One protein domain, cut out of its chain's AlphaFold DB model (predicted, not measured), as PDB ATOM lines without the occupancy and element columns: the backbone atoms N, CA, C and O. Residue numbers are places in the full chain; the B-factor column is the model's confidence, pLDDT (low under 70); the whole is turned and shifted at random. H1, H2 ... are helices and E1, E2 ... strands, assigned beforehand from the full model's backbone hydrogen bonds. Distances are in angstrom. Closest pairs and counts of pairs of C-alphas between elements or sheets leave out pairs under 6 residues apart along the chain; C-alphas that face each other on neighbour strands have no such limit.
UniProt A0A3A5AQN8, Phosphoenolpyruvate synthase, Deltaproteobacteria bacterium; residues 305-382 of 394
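What this domain is: This is residues 305 to 382 of the 394 residues of the protein "Phosphoenolpyruvate synthase" of Deltaproteobacteria bacterium (UniProt A0A3A5AQN8). A twisted four-stranded antiparallel sheet, E1 to E4, makes one long wall, and a separate two-stranded hairpin, E5 and E6, is set crosswise at one end of it. A single short helix, H1, sits over one face of the wall at that same end, while the loop of residues 310 to 319 lies at the opposite end. The printed part has 78 residues with one named helix and six named strands, in the order E1, E2, H1, E3, E4, E5, E6; the class is mostly strand, and under half of the residues are in named elements. The sheets run E1 - E2 - E3 - E4 and E5 - E6, both antiparallel. The whole is loose, with a radius of gyration of the C-alphas of 14.5 A, and elongated, with spans of 46 by 25 by 19 A.

How they stand to each other: In the larger sheet, E2, residues 320 to 327, and E3, residues 341 to 346, are inner strands, antiparallel at 155 degrees, with N 323 and O 343 2.8 A apart. Edge strand E1, residues 305 to 309, forms a hairpin with E2 at 164 degrees; N 307 and O 324 are 2.9 A apart. The other edge strand, E4, residues 352 to 356, forms a hairpin with E3 at 165 degrees; N 344 and O 354 are 2.9 A apart. The sheet is twisted, its C-alphas lying up to 4.3 A off the best plane. H1, residues 331 to 334, is on this sheet at a height of 7.9 A, over none of its strands, but only just: 2 of its C-alphas fall on E1 and 2 on E2. Its closest C-alphas to E2 are those of Leu 333 and Ile 326, 6.7 A apart. H1 is too short for an O i to N i+4 pair; its one O i to N i+3 pair is within hydrogen-bond range. E5, residues 362 to 366, and E6, residues 372 to 376, form a hairpin at 145 degrees; N 363 and O 375 are 2.8 A apart. The closest C-alphas of E2 and E5 are those of Trp 327 and Arg 363, 5.3 A apart. E4 and E5 are apart, and so are E2 and E6.

Where its parts are: E1 begins at C-alpha 305, (170.480, 112.362, 141.523), and is 13.7 A long. E2, the longest strand with 8 residues, measures 23.3 A, E3 16.6 A and E4 10.8 A. H1 measures 5.2 A. E5 and E6 each measure 13.4 A, and E6 ends at C-alpha 376, (158.718, 107.551, 151.637).

The domain as a whole: The two C-alphas farthest apart, those of Asp 317 and Gly 369, are 46.9 A from each other. The printed part has no cut, and no link is long. The mean pLDDT of the printed part is 85.9; residues 379 to 382 are under 70.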
ATOM      1  N   SER A 305     169.123 112.780 141.846       91.75
ATOM      2  CA  SER A 305     170.480 112.362 141.523       91.75
ATOM      3  C   SER A 305     170.417 111.295 140.436       91.75
ATOM      4  O   SER A 305     169.351 110.735 140.159       91.75
ATOM      5  N   GLY A 306     171.536 111.046 139.762       91.38
ATOM      6  CA  GLY A 306     171.536 110.185 138.593       91.38
ATOM      7  C   GLY A 306     172.920 109.785 138.111       91.38
ATOM      8  O   GLY A 306     173.928 110.299 138.589       91.38
ATOM      9  N   VAL A 307     172.929 108.882 137.133       90.50
ATOM     10  CA  VAL A 307     174.121 108.446 136.398       90.50
ATOM     11  C   VAL A 307     173.887 108.704 134.914       90.50
ATOM     12  O   VAL A 307     172.829 108.364 134.381       90.50
ATOM     13  N   LEU A 308     174.872 109.312 134.256       91.56
ATOM     14  CA  LEU A 308     174.899 109.535 132.814       91.56
ATOM     15  C   LEU A 308     175.929 108.596 132.185       91.56
ATOM     16  O   LEU A 308     177.103 108.637 132.540       91.56
ATOM     17  N   TYR A 309     175.495 107.820 131.200       90.00
ATOM     18  CA  TYR A 309     176.367 107.073 130.305       90.00
ATOM     19  C   TYR A 309     176.415 107.787 128.961       90.00
ATOM     20  O   TYR A 309     175.396 107.925 128.275       90.00
ATOM     21  N   THR A 310     177.610 108.239 128.576       89.31
ATOM     22  CA  THR A 310     177.827 108.838 127.256       89.31
ATOM     23  C   THR A 310     177.828 107.798 126.146       89.31
ATOM     24  O   THR A 310     177.606 108.151 124.996       89.31
ATOM     25  N   VAL A 311     178.025 106.522 126.460       86.06
ATOM     26  CA  VAL A 311     177.805 105.373 125.578       86.06
ATOM     27  C   VAL A 311     177.129 104.303 126.426       86.06
ATOM     28  O   VAL A 311     177.640 103.975 127.495       86.06
ATOM     29  N   ASP A 312     175.980 103.787 125.990       81.81
ATOM     30  CA  ASP A 312     175.314 102.680 126.681       81.81
ATOM     31  C   ASP A 312     176.100 101.378 126.438       81.81
ATOM     32  O   ASP A 312     176.170 100.936 125.287       81.81
ATOM     33  N   PRO A 313     176.656 100.724 127.478       73.81
ATOM     34  CA  PRO A 313     177.408  99.479 127.316       73.81
ATOM     35  C   PRO A 313     176.582  98.340 126.704       73.81
ATOM     36  O   PRO A 313     177.140  97.438 126.088       73.81
ATOM     37  N   SER A 314     175.253  98.373 126.853       81.00
ATOM     38  CA  SER A 314     174.351  97.380 126.259       81.00
ATOM     39  C   SER A 314     174.060  97.637 124.777       81.00
ATOM     40  O   SER A 314     173.565  96.751 124.078       81.00
ATOM     41  N   ARG A 315     174.345  98.853 124.294       83.50
ATOM     42  CA  ARG A 315     174.101  99.310 122.919       83.50
ATOM     43  C   ARG A 315     175.202 100.285 122.469       83.50
ATOM     44  O   ARG A 315     174.892 101.451 122.195       83.50
ATOM     45  N   PRO A 316     176.464  99.833 122.363       83.62
ATOM     46  CA  PRO A 316     177.603 100.713 122.093       83.62
ATOM     47  C   PRO A 316     177.483 101.464 120.756       83.62
ATOM     48  O   PRO A 316     177.915 102.611 120.659       83.62
ATOM     49  N   ASP A 317     176.812 100.868 119.764       87.56
ATOM     50  CA  ASP A 317     176.581 101.472 118.443       87.56
ATOM     51  C   ASP A 317     175.368 102.415 118.394       87.56
ATOM     52  O   ASP A 317     175.151 103.131 117.411       87.56
ATOM     53  N   SER A 318     174.537 102.427 119.442       78.06
ATOM     54  CA  SER A 318     173.424 103.364 119.517       78.06
ATOM     55  C   SER A 318     174.001 104.741 119.830       78.06
ATOM     56  O   SER A 318     174.629 104.952 120.862       78.06
ATOM     57  N   ASN A 319     173.824 105.707 118.930       88.25
ATOM     58  CA  ASN A 319     174.276 107.092 119.103       88.25
ATOM     59  C   ASN A 319     173.460 107.848 120.187       88.25
ATOM     60  O   ASN A 319     173.106 109.018 120.030       88.25
ATOM     61  N   LEU A 320     173.122 107.157 121.273       91.12
ATOM     62  CA  LEU A 320     172.247 107.564 122.356       91.12
ATOM     63  C   LEU A 320     173.061 107.718 123.646       91.12
ATOM     64  O   LEU A 320     174.017 106.987 123.896       91.12
ATOM     65  N   LEU A 321     172.666 108.682 124.469       92.62
ATOM     66  CA  LEU A 321     173.053 108.798 125.871       92.62
ATOM     67  C   LEU A 321     172.017 108.057 126.709       92.62
ATOM     68  O   LEU A 321     170.823 108.163 126.420       92.62
ATOM     69  N   LYS A 322     172.448 107.382 127.773       92.19
ATOM     70  CA  LYS A 322     171.541 106.814 128.775       92.19
ATOM     71  C   LYS A 322     171.654 107.611 130.070       92.19
ATOM     72  O   LYS A 322     172.743 107.750 130.616       92.19
ATOM     73  N   ILE A 323     170.533 108.125 130.566       92.75
ATOM     74  CA  ILE A 323     170.445 108.835 131.847       92.75
ATOM     75  C   ILE A 323     169.551 108.031 132.780       92.75
ATOM     76  O   ILE A 323     168.378 107.818 132.478       92.75
ATOM     77  N   ASN A 324     170.096 107.653 133.930       91.25
ATOM     78  CA  ASN A 324     169.349 107.062 135.029       91.25
ATOM     79  C   ASN A 324     169.152 108.104 136.129       91.25
ATOM     80  O   ASN A 324     170.096 108.816 136.457       91.25
ATOM     81  N   SER A 325     167.963 108.188 136.730       90.88
ATOM     82  CA  SER A 325     167.726 109.117 137.845       90.88
ATOM     83  C   SER A 325     166.794 108.588 138.936       90.88
ATOM     84  O   SER A 325     165.857 107.819 138.689       90.88
ATOM     85  N   ILE A 326     167.044 109.023 140.170       88.81
ATOM     86  CA  ILE A 326     166.255 108.710 141.366       88.81
ATOM     87  C   ILE A 326     165.981 109.971 142.192       88.81
ATOM     88  O   ILE A 326     166.537 111.042 141.949       88.81
ATOM     89  N   TRP A 327     165.096 109.833 143.179       86.75
ATOM     90  CA  TRP A 327     164.822 110.875 144.163       86.75
ATOM     91  C   TRP A 327     165.869 110.892 145.266       86.75
ATOM     92  O   TRP A 327     166.278 109.837 145.743       86.75
ATOM     93  N   GLY A 328     166.184 112.091 145.755       90.44
ATOM     94  CA  GLY A 328     167.110 112.243 146.871       90.44
ATOM     95  C   GLY A 328     168.561 112.004 146.461       90.44
ATOM     96  O   GLY A 328     168.964 112.320 145.334       90.44
ATOM     97  N   LEU A 329     169.341 111.474 147.396       92.62
ATOM     98  CA  LEU A 329     170.761 111.160 147.229       92.62
ATOM     99  C   LEU A 329     170.978 109.963 146.293       92.62
ATOM    100  O   LEU A 329     170.144 109.064 146.221       92.62
ATOM    101  N   GLY A 330     172.118 109.954 145.595       90.31
ATOM    102  CA  GLY A 330     172.415 109.000 144.515       90.31
ATOM    103  C   GLY A 330     172.809 107.595 144.955       90.31
ATOM    104  O   GLY A 330     172.882 106.711 144.108       90.31
ATOM    105  N   GLU A 331     173.038 107.379 146.249       88.62
ATOM    106  CA  GLU A 331     173.603 106.131 146.776       88.62
ATOM    107  C   GLU A 331     172.776 104.901 146.379       88.62
ATOM    108  O   GLU A 331     173.312 103.947 145.825       88.62
ATOM    109  N   LEU A 332     171.448 104.973 146.527       85.56
ATOM    110  CA  LEU A 332     170.547 103.859 146.202       85.56
ATOM    111  C   LEU A 332     170.522 103.504 144.709       85.56
ATOM    112  O   LEU A 332     170.111 102.407 144.335       85.56
ATOM    113  N   LEU A 333     170.898 104.445 143.835       86.00
ATOM    114  CA  LEU A 333     171.016 104.177 142.404       86.00
ATOM    115  C   LEU A 333     172.311 103.423 142.108       86.00
ATOM    116  O   LEU A 333     172.302 102.502 141.298       86.00
ATOM    117  N   VAL A 334     173.407 103.817 142.759       82.25
ATOM    118  CA  VAL A 334     174.725 103.199 142.572       82.25
ATOM    119  C   VAL A 334     174.758 101.792 143.173       82.25
ATOM    120  O   VAL A 334     175.336 100.898 142.561       82.25
ATOM    121  N   SER A 335     174.083 101.564 144.307       79.25
ATOM    122  CA  SER A 335     173.956 100.229 144.908       79.25
ATOM    123  C   SER A 335     172.946  99.317 144.195       79.25
ATOM    124  O   SER A 335     172.923  98.111 144.437       79.25
ATOM    125  N   GLY A 336     172.121  99.867 143.296       81.62
ATOM    126  CA  GLY A 336     171.083  99.126 142.570       81.62
ATOM    127  C   GLY A 336     169.823  98.823 143.391       81.62
ATOM    128  O   GLY A 336     168.961  98.074 142.935       81.62
ATOM    129  N   GLU A 337     169.685  99.407 144.581       80.00
ATOM    130  CA  GLU A 337     168.550  99.190 145.487       80.00
ATOM    131  C   GLU A 337     167.291  99.982 145.096       80.00
ATOM    132  O   GLU A 337     166.181  99.631 145.502       80.00
ATOM    133  N   ALA A 338     167.429 101.044 144.294       81.50
ATOM    134  CA  ALA A 338     166.309 101.878 143.859       81.50
ATOM    135  C   ALA A 338     165.965 101.723 142.370       81.50
ATOM    136  O   ALA A 338     166.820 101.774 141.488       81.50
ATOM    137  N   ALA A 339     164.663 101.671 142.074       82.06
ATOM    138  CA  ALA A 339     164.159 101.737 140.705       82.06
ATOM    139  C   ALA A 339     164.386 103.136 140.091       82.06
ATOM    140  O   ALA A 339     163.794 104.143 140.507       82.06
ATOM    141  N   ALA A 340     165.224 103.197 139.057       86.38
ATOM    142  CA  ALA A 340     165.570 104.425 138.349       86.38
ATOM    143  C   ALA A 340     164.542 104.807 137.273       86.38
ATOM    144  O   ALA A 340     163.805 103.973 136.760       86.38
ATOM    145  N   ASP A 341     164.482 106.099 136.949       88.94
ATOM    146  CA  ASP A 341     163.911 106.564 135.687       88.94
ATOM    147  C   ASP A 341     165.016 106.446 134.657       88.94
ATOM    148  O   ASP A 341     166.130 106.882 134.939       88.94
ATOM    149  N   GLU A 342     164.706 105.896 133.492       90.88
ATOM    150  CA  GLU A 342     165.652 105.767 132.393       90.88
ATOM    151  C   GLU A 342     165.232 106.675 131.239       90.88
ATOM    152  O   GLU A 342     164.081 106.647 130.788       90.88
ATOM    153  N   PHE A 343     166.178 107.450 130.723       91.44
ATOM    154  CA  PHE A 343     166.004 108.275 129.535       91.44
ATOM    155  C   PHE A 343     167.085 107.932 128.521       91.44
ATOM    156  O   PHE A 343     168.266 107.890 128.862       91.44
ATOM    157  N   TYR A 344     166.676 107.743 127.271       92.56
ATOM    158  CA  TYR A 344     167.589 107.638 126.141       92.56
ATOM    159  C   TYR A 344     167.502 108.925 125.337       92.56
ATOM    160  O   TYR A 344     166.416 109.303 124.895       92.56
ATOM    161  N   VAL A 345     168.634 109.600 125.169       93.12
ATOM    162  CA  VAL A 345     168.719 110.905 124.508       93.12
ATOM    163  C   VAL A 345     169.572 110.774 123.260       93.12
ATOM    164  O   VAL A 345     170.695 110.284 123.334       93.12
ATOM    165  N   ASP A 346     169.065 111.205 122.110       91.75
ATOM    166  CA  ASP A 346     169.862 111.230 120.887       91.75
ATOM    167  C   ASP A 346     170.948 112.309 120.990       91.75
ATOM    168  O   ASP A 346     170.656 113.479 121.243       91.75
ATOM    169  N   LYS A 347     172.213 111.921 120.790       90.81
ATOM    170  CA  LYS A 347     173.366 112.820 120.971       90.81
ATOM    171  C   LYS A 347     173.368 114.011 120.015       90.81
ATOM    172  O   LYS A 347     173.943 115.041 120.344       90.81
ATOM    173  N   LYS A 348     172.786 113.862 118.819       89.56
ATOM    174  CA  LYS A 348     172.818 114.899 117.775       89.56
ATOM    175  C   LYS A 348     171.752 115.957 118.008       89.56
ATOM    176  O   LYS A 348     172.003 117.140 117.825       89.56
ATOM    177  N   THR A 349     170.558 115.515 118.374       91.06
ATOM    178  CA  THR A 349     169.373 116.366 118.510       91.06
ATOM    179  C   THR A 349     169.112 116.795 119.950       91.06
ATOM    180  O   THR A 349     168.297 117.685 120.173       91.06
ATOM    181  N   GLY A 350     169.731 116.137 120.936       88.06
ATOM    182  CA  GLY A 350     169.446 116.337 122.361       88.06
ATOM    183  C   GLY A 350     168.033 115.904 122.772       88.06
ATOM    184  O   GLY A 350     167.596 116.188 123.886       88.06
ATOM    185  N   SER A 351     167.295 115.238 121.879       90.62
ATOM    186  CA  SER A 351     165.899 114.869 122.098       90.62
ATOM    187  C   SER A 351     165.784 113.544 122.843       90.62
ATOM    188  O   SER A 351     166.513 112.591 122.563       90.62
ATOM    189  N   ILE A 352     164.835 113.462 123.780       92.12
ATOM    190  CA  ILE A 352     164.509 112.210 124.468       92.12
ATOM    191  C   ILE A 352     163.787 111.291 123.480       92.12
ATOM    192  O   ILE A 352     162.678 111.590 123.044       92.12
ATOM    193  N   VAL A 353     164.415 110.166 123.155       91.69
ATOM    194  CA  VAL A 353     163.914 109.169 122.198       91.69
ATOM    195  C   VAL A 353     163.077 108.107 122.902       91.69
ATOM    196  O   VAL A 353     162.069 107.640 122.380       91.69
ATOM    197  N   GLN A 354     163.488 107.732 124.113       90.06
ATOM    198  CA  GLN A 354     162.792 106.752 124.935       90.06
ATOM    199  C   GLN A 354     162.839 107.180 126.396       90.06
ATOM    200  O   GLN A 354     163.820 107.757 126.869       90.06
ATOM    201  N   ARG A 355     161.765 106.865 127.117       90.88
ATOM    202  CA  ARG A 355     161.640 107.135 128.540       90.88
ATOM    203  C   ARG A 355     160.938 105.982 129.247       90.88
ATOM    204  O   ARG A 355     159.874 105.552 128.811       90.88
ATOM    205  N   SER A 356     161.502 105.553 130.368       87.44
ATOM    206  CA  SER A 356     160.902 104.614 131.314       87.44
ATOM    207  C   SER A 356     160.894 105.243 132.704       87.44
ATOM    208  O   SER A 356     161.870 105.873 133.102       87.44
ATOM    209  N   VAL A 357     159.785 105.124 133.434       84.25
ATOM    210  CA  VAL A 357     159.646 105.694 134.783       84.25
ATOM    211  C   VAL A 357     159.591 104.556 135.785       84.25
ATOM    212  O   VAL A 357     158.667 103.743 135.749       84.25
ATOM    213  N   GLY A 358     160.570 104.516 136.682       77.00
ATOM    214  CA  GLY A 358     160.615 103.539 137.760       77.00
ATOM    215  C   GLY A 358     159.606 103.885 138.854       77.00
ATOM    216  O   GLY A 358     159.387 105.055 139.172       77.00
ATOM    217  N   ARG A 359     159.000 102.870 139.480       74.88
ATOM    218  CA  ARG A 359     158.160 103.071 140.668       74.88
ATOM    219  C   ARG A 359     159.052 103.332 141.880       74.88
ATOM    220  O   ARG A 359     159.769 102.439 142.317       74.88
ATOM    221  N   LYS A 360     158.980 104.537 142.448       71.19
ATOM    222  CA  LYS A 360     159.874 104.982 143.531       71.19
ATOM    223  C   LYS A 360     159.090 105.107 144.832       71.19
ATOM    224  O   LYS A 360     158.335 106.061 145.021       71.19
ATOM    225  N   ALA A 361     159.214 104.108 145.701       76.44
ATOM    226  CA  ALA A 361     158.524 104.095 146.990       76.44
ATOM    227  C   ALA A 361     159.220 104.991 148.025       76.44
ATOM    228  O   ALA A 361     158.542 105.667 148.800       76.44
ATOM    229  N   GLU A 362     160.551 105.037 147.988       86.50
ATOM    230  CA  GLU A 362     161.402 105.676 148.992       86.50
ATOM    231  C   GLU A 362     162.517 106.502 148.335       86.50
ATOM    232  O   GLU A 362     162.816 106.341 147.148       86.50
ATOM    233  N   ARG A 363     163.087 107.429 149.104       88.44
ATOM    234  CA  ARG A 363     164.242 108.253 148.742       88.44
ATOM    235  C   ARG A 363     165.203 108.353 149.919       88.44
ATOM    236  O   ARG A 363     164.762 108.382 151.067       88.44
ATOM    237  N   LEU A 364     166.495 108.469 149.630       92.38
ATOM    238  CA  LEU A 364     167.514 108.727 150.642       92.38
ATOM    239  C   LEU A 364     167.681 110.239 150.835       92.38
ATOM    240  O   LEU A 364     167.820 110.972 149.854       92.38
ATOM    241  N   VAL A 365     167.650 110.709 152.082       93.31
ATOM    242  CA  VAL A 365     167.777 112.134 152.433       93.31
ATOM    243  C   VAL A 365     168.766 112.351 153.576       93.31
ATOM    244  O   VAL A 365     168.977 111.464 154.409       93.31
ATOM    245  N   ASN A 366     169.333 113.556 153.636       92.81
ATOM    246  CA  ASN A 366     170.199 113.996 154.727       92.81
ATOM    247  C   ASN A 366     169.415 114.115 156.050       92.81
ATOM    248  O   ASN A 366     168.275 114.586 156.076       92.81
ATOM    249  N   GLN A 367     170.028 113.710 157.164       92.75
ATOM    250  CA  GLN A 367     169.517 113.962 158.515       92.75
ATOM    251  C   GLN A 367     170.127 115.242 159.109       92.75
ATOM    252  O   GLN A 367     171.282 115.579 158.852       92.75
ATOM    253  N   ALA A 368     169.384 115.949 159.966       86.81
ATOM    254  CA  ALA A 368     169.872 117.188 160.583       86.81
ATOM    255  C   ALA A 368     171.147 116.981 161.430       86.81
ATOM    256  O   ALA A 368     172.040 117.826 161.403       86.81
ATOM    257  N   GLY A 369     171.256 115.849 162.137       84.62
ATOM    258  CA  GLY A 369     172.387 115.517 163.016       84.62
ATOM    259  C   GLY A 369     173.604 114.886 162.329       84.62
ATOM    260  O   GLY A 369     174.569 114.575 163.015       84.62
ATOM    261  N   GLY A 370     173.571 114.712 161.007       88.94
ATOM    262  CA  GLY A 370     174.548 113.907 160.265       88.94
ATOM    263  C   GLY A 370     173.991 112.534 159.877       88.94
ATOM    264  O   GLY A 370     173.009 112.080 160.460       88.94
ATOM    265  N   GLY A 371     174.580 111.908 158.857       91.88
ATOM    266  CA  GLY A 371     174.106 110.638 158.296       91.88
ATOM    267  C   GLY A 371     172.846 110.763 157.427       91.88
ATOM    268  O   GLY A 371     172.352 111.859 157.137       91.88
ATOM    269  N   THR A 372     172.316 109.630 156.974       93.69
ATOM    270  CA  THR A 372     171.206 109.580 156.008       93.69
ATOM    271  C   THR A 372     170.054 108.715 156.496       93.69
ATOM    272  O   THR A 372     170.245 107.801 157.291       93.69
ATOM    273  N   ARG A 373     168.843 108.968 155.991       94.19
ATOM    274  CA  ARG A 373     167.677 108.107 156.237       94.19
ATOM    275  C   ARG A 373     166.841 107.898 154.988       94.19
ATOM    276  O   ARG A 373     166.772 108.779 154.132       94.19
ATOM    277  N   LEU A 374     166.153 106.762 154.944       92.75
ATOM    278  CA  LEU A 374     165.089 106.519 153.981       92.75
ATOM    279  C   LEU A 374     163.817 107.261 154.400       92.75
ATOM    280  O   LEU A 374     163.437 107.291 155.572       92.75
ATOM    281  N   GLU A 375     163.161 107.874 153.424       90.69
ATOM    282  CA  GLU A 375     161.863 108.518 153.571       90.69
ATOM    283  C   GLU A 375     160.960 108.094 152.411       90.69
ATOM    284  O   GLU A 375     161.397 108.028 151.260       90.69
ATOM    285  N   ALA A 376     159.679 107.854 152.684       87.31
ATOM    286  CA  ALA A 376     158.718 107.551 151.637       87.31
ATOM    287  C   ALA A 376     158.544 108.745 150.681       87.31
ATOM    288  O   ALA A 376     158.307 109.878 151.104       87.31
ATOM    289  N   VAL A 377     158.577 108.495 149.372       79.81
ATOM    290  CA  VAL A 377     158.315 109.535 148.364       79.81
ATOM    291  C   VAL A 377     156.873 110.043 148.543       79.81
ATOM    292  O   VAL A 377     155.979 109.230 148.782       79.81
ATOM    293  N   PRO A 378     156.568 111.350 148.440       71.88
ATOM    294  CA  PRO A 378     155.194 111.847 148.564       71.88
ATOM    295  C   PRO A 378     154.241 111.207 147.541       71.88
ATOM    296  O   PRO A 378     154.586 111.074 146.367       71.88
ATOM    297  N   ALA A 379     153.022 110.830 147.955       61.88
ATOM    298  CA  ALA A 379     152.090 110.021 147.150       61.88
ATOM    299  C   ALA A 379     151.782 110.594 145.748       61.88
ATOM    300  O   ALA A 379     151.688 109.833 144.788       61.88
ATOM    301  N   GLY A 380     151.720 111.924 145.602       60.88
ATOM    302  CA  GLY A 380     151.509 112.599 144.311       60.88
ATOM    303  C   GLY A 380     152.692 112.528 143.332       60.88
ATOM    304  O   GLY A 380     152.555 112.932 142.183       60.88
ATOM    305  N   SER A 381     153.846 112.018 143.774       58.19
ATOM    306  CA  SER A 381     155.090 111.907 142.996       58.19
ATOM    307  C   SER A 381     155.527 110.455 142.745       58.19
ATOM    308  O   SER A 381     156.534 110.229 142.081       58.19
ATOM    309  N   ARG A 382     154.777 109.461 143.255       54.72
ATOM    310  CA  ARG A 382     155.179 108.039 143.246       54.72
ATOM    311  C   ARG A 382     155.080 107.343 141.883       54.72
ATOM    312  O   ARG A 382     155.860 106.429 141.643       54.72
TER     313      ARG A 382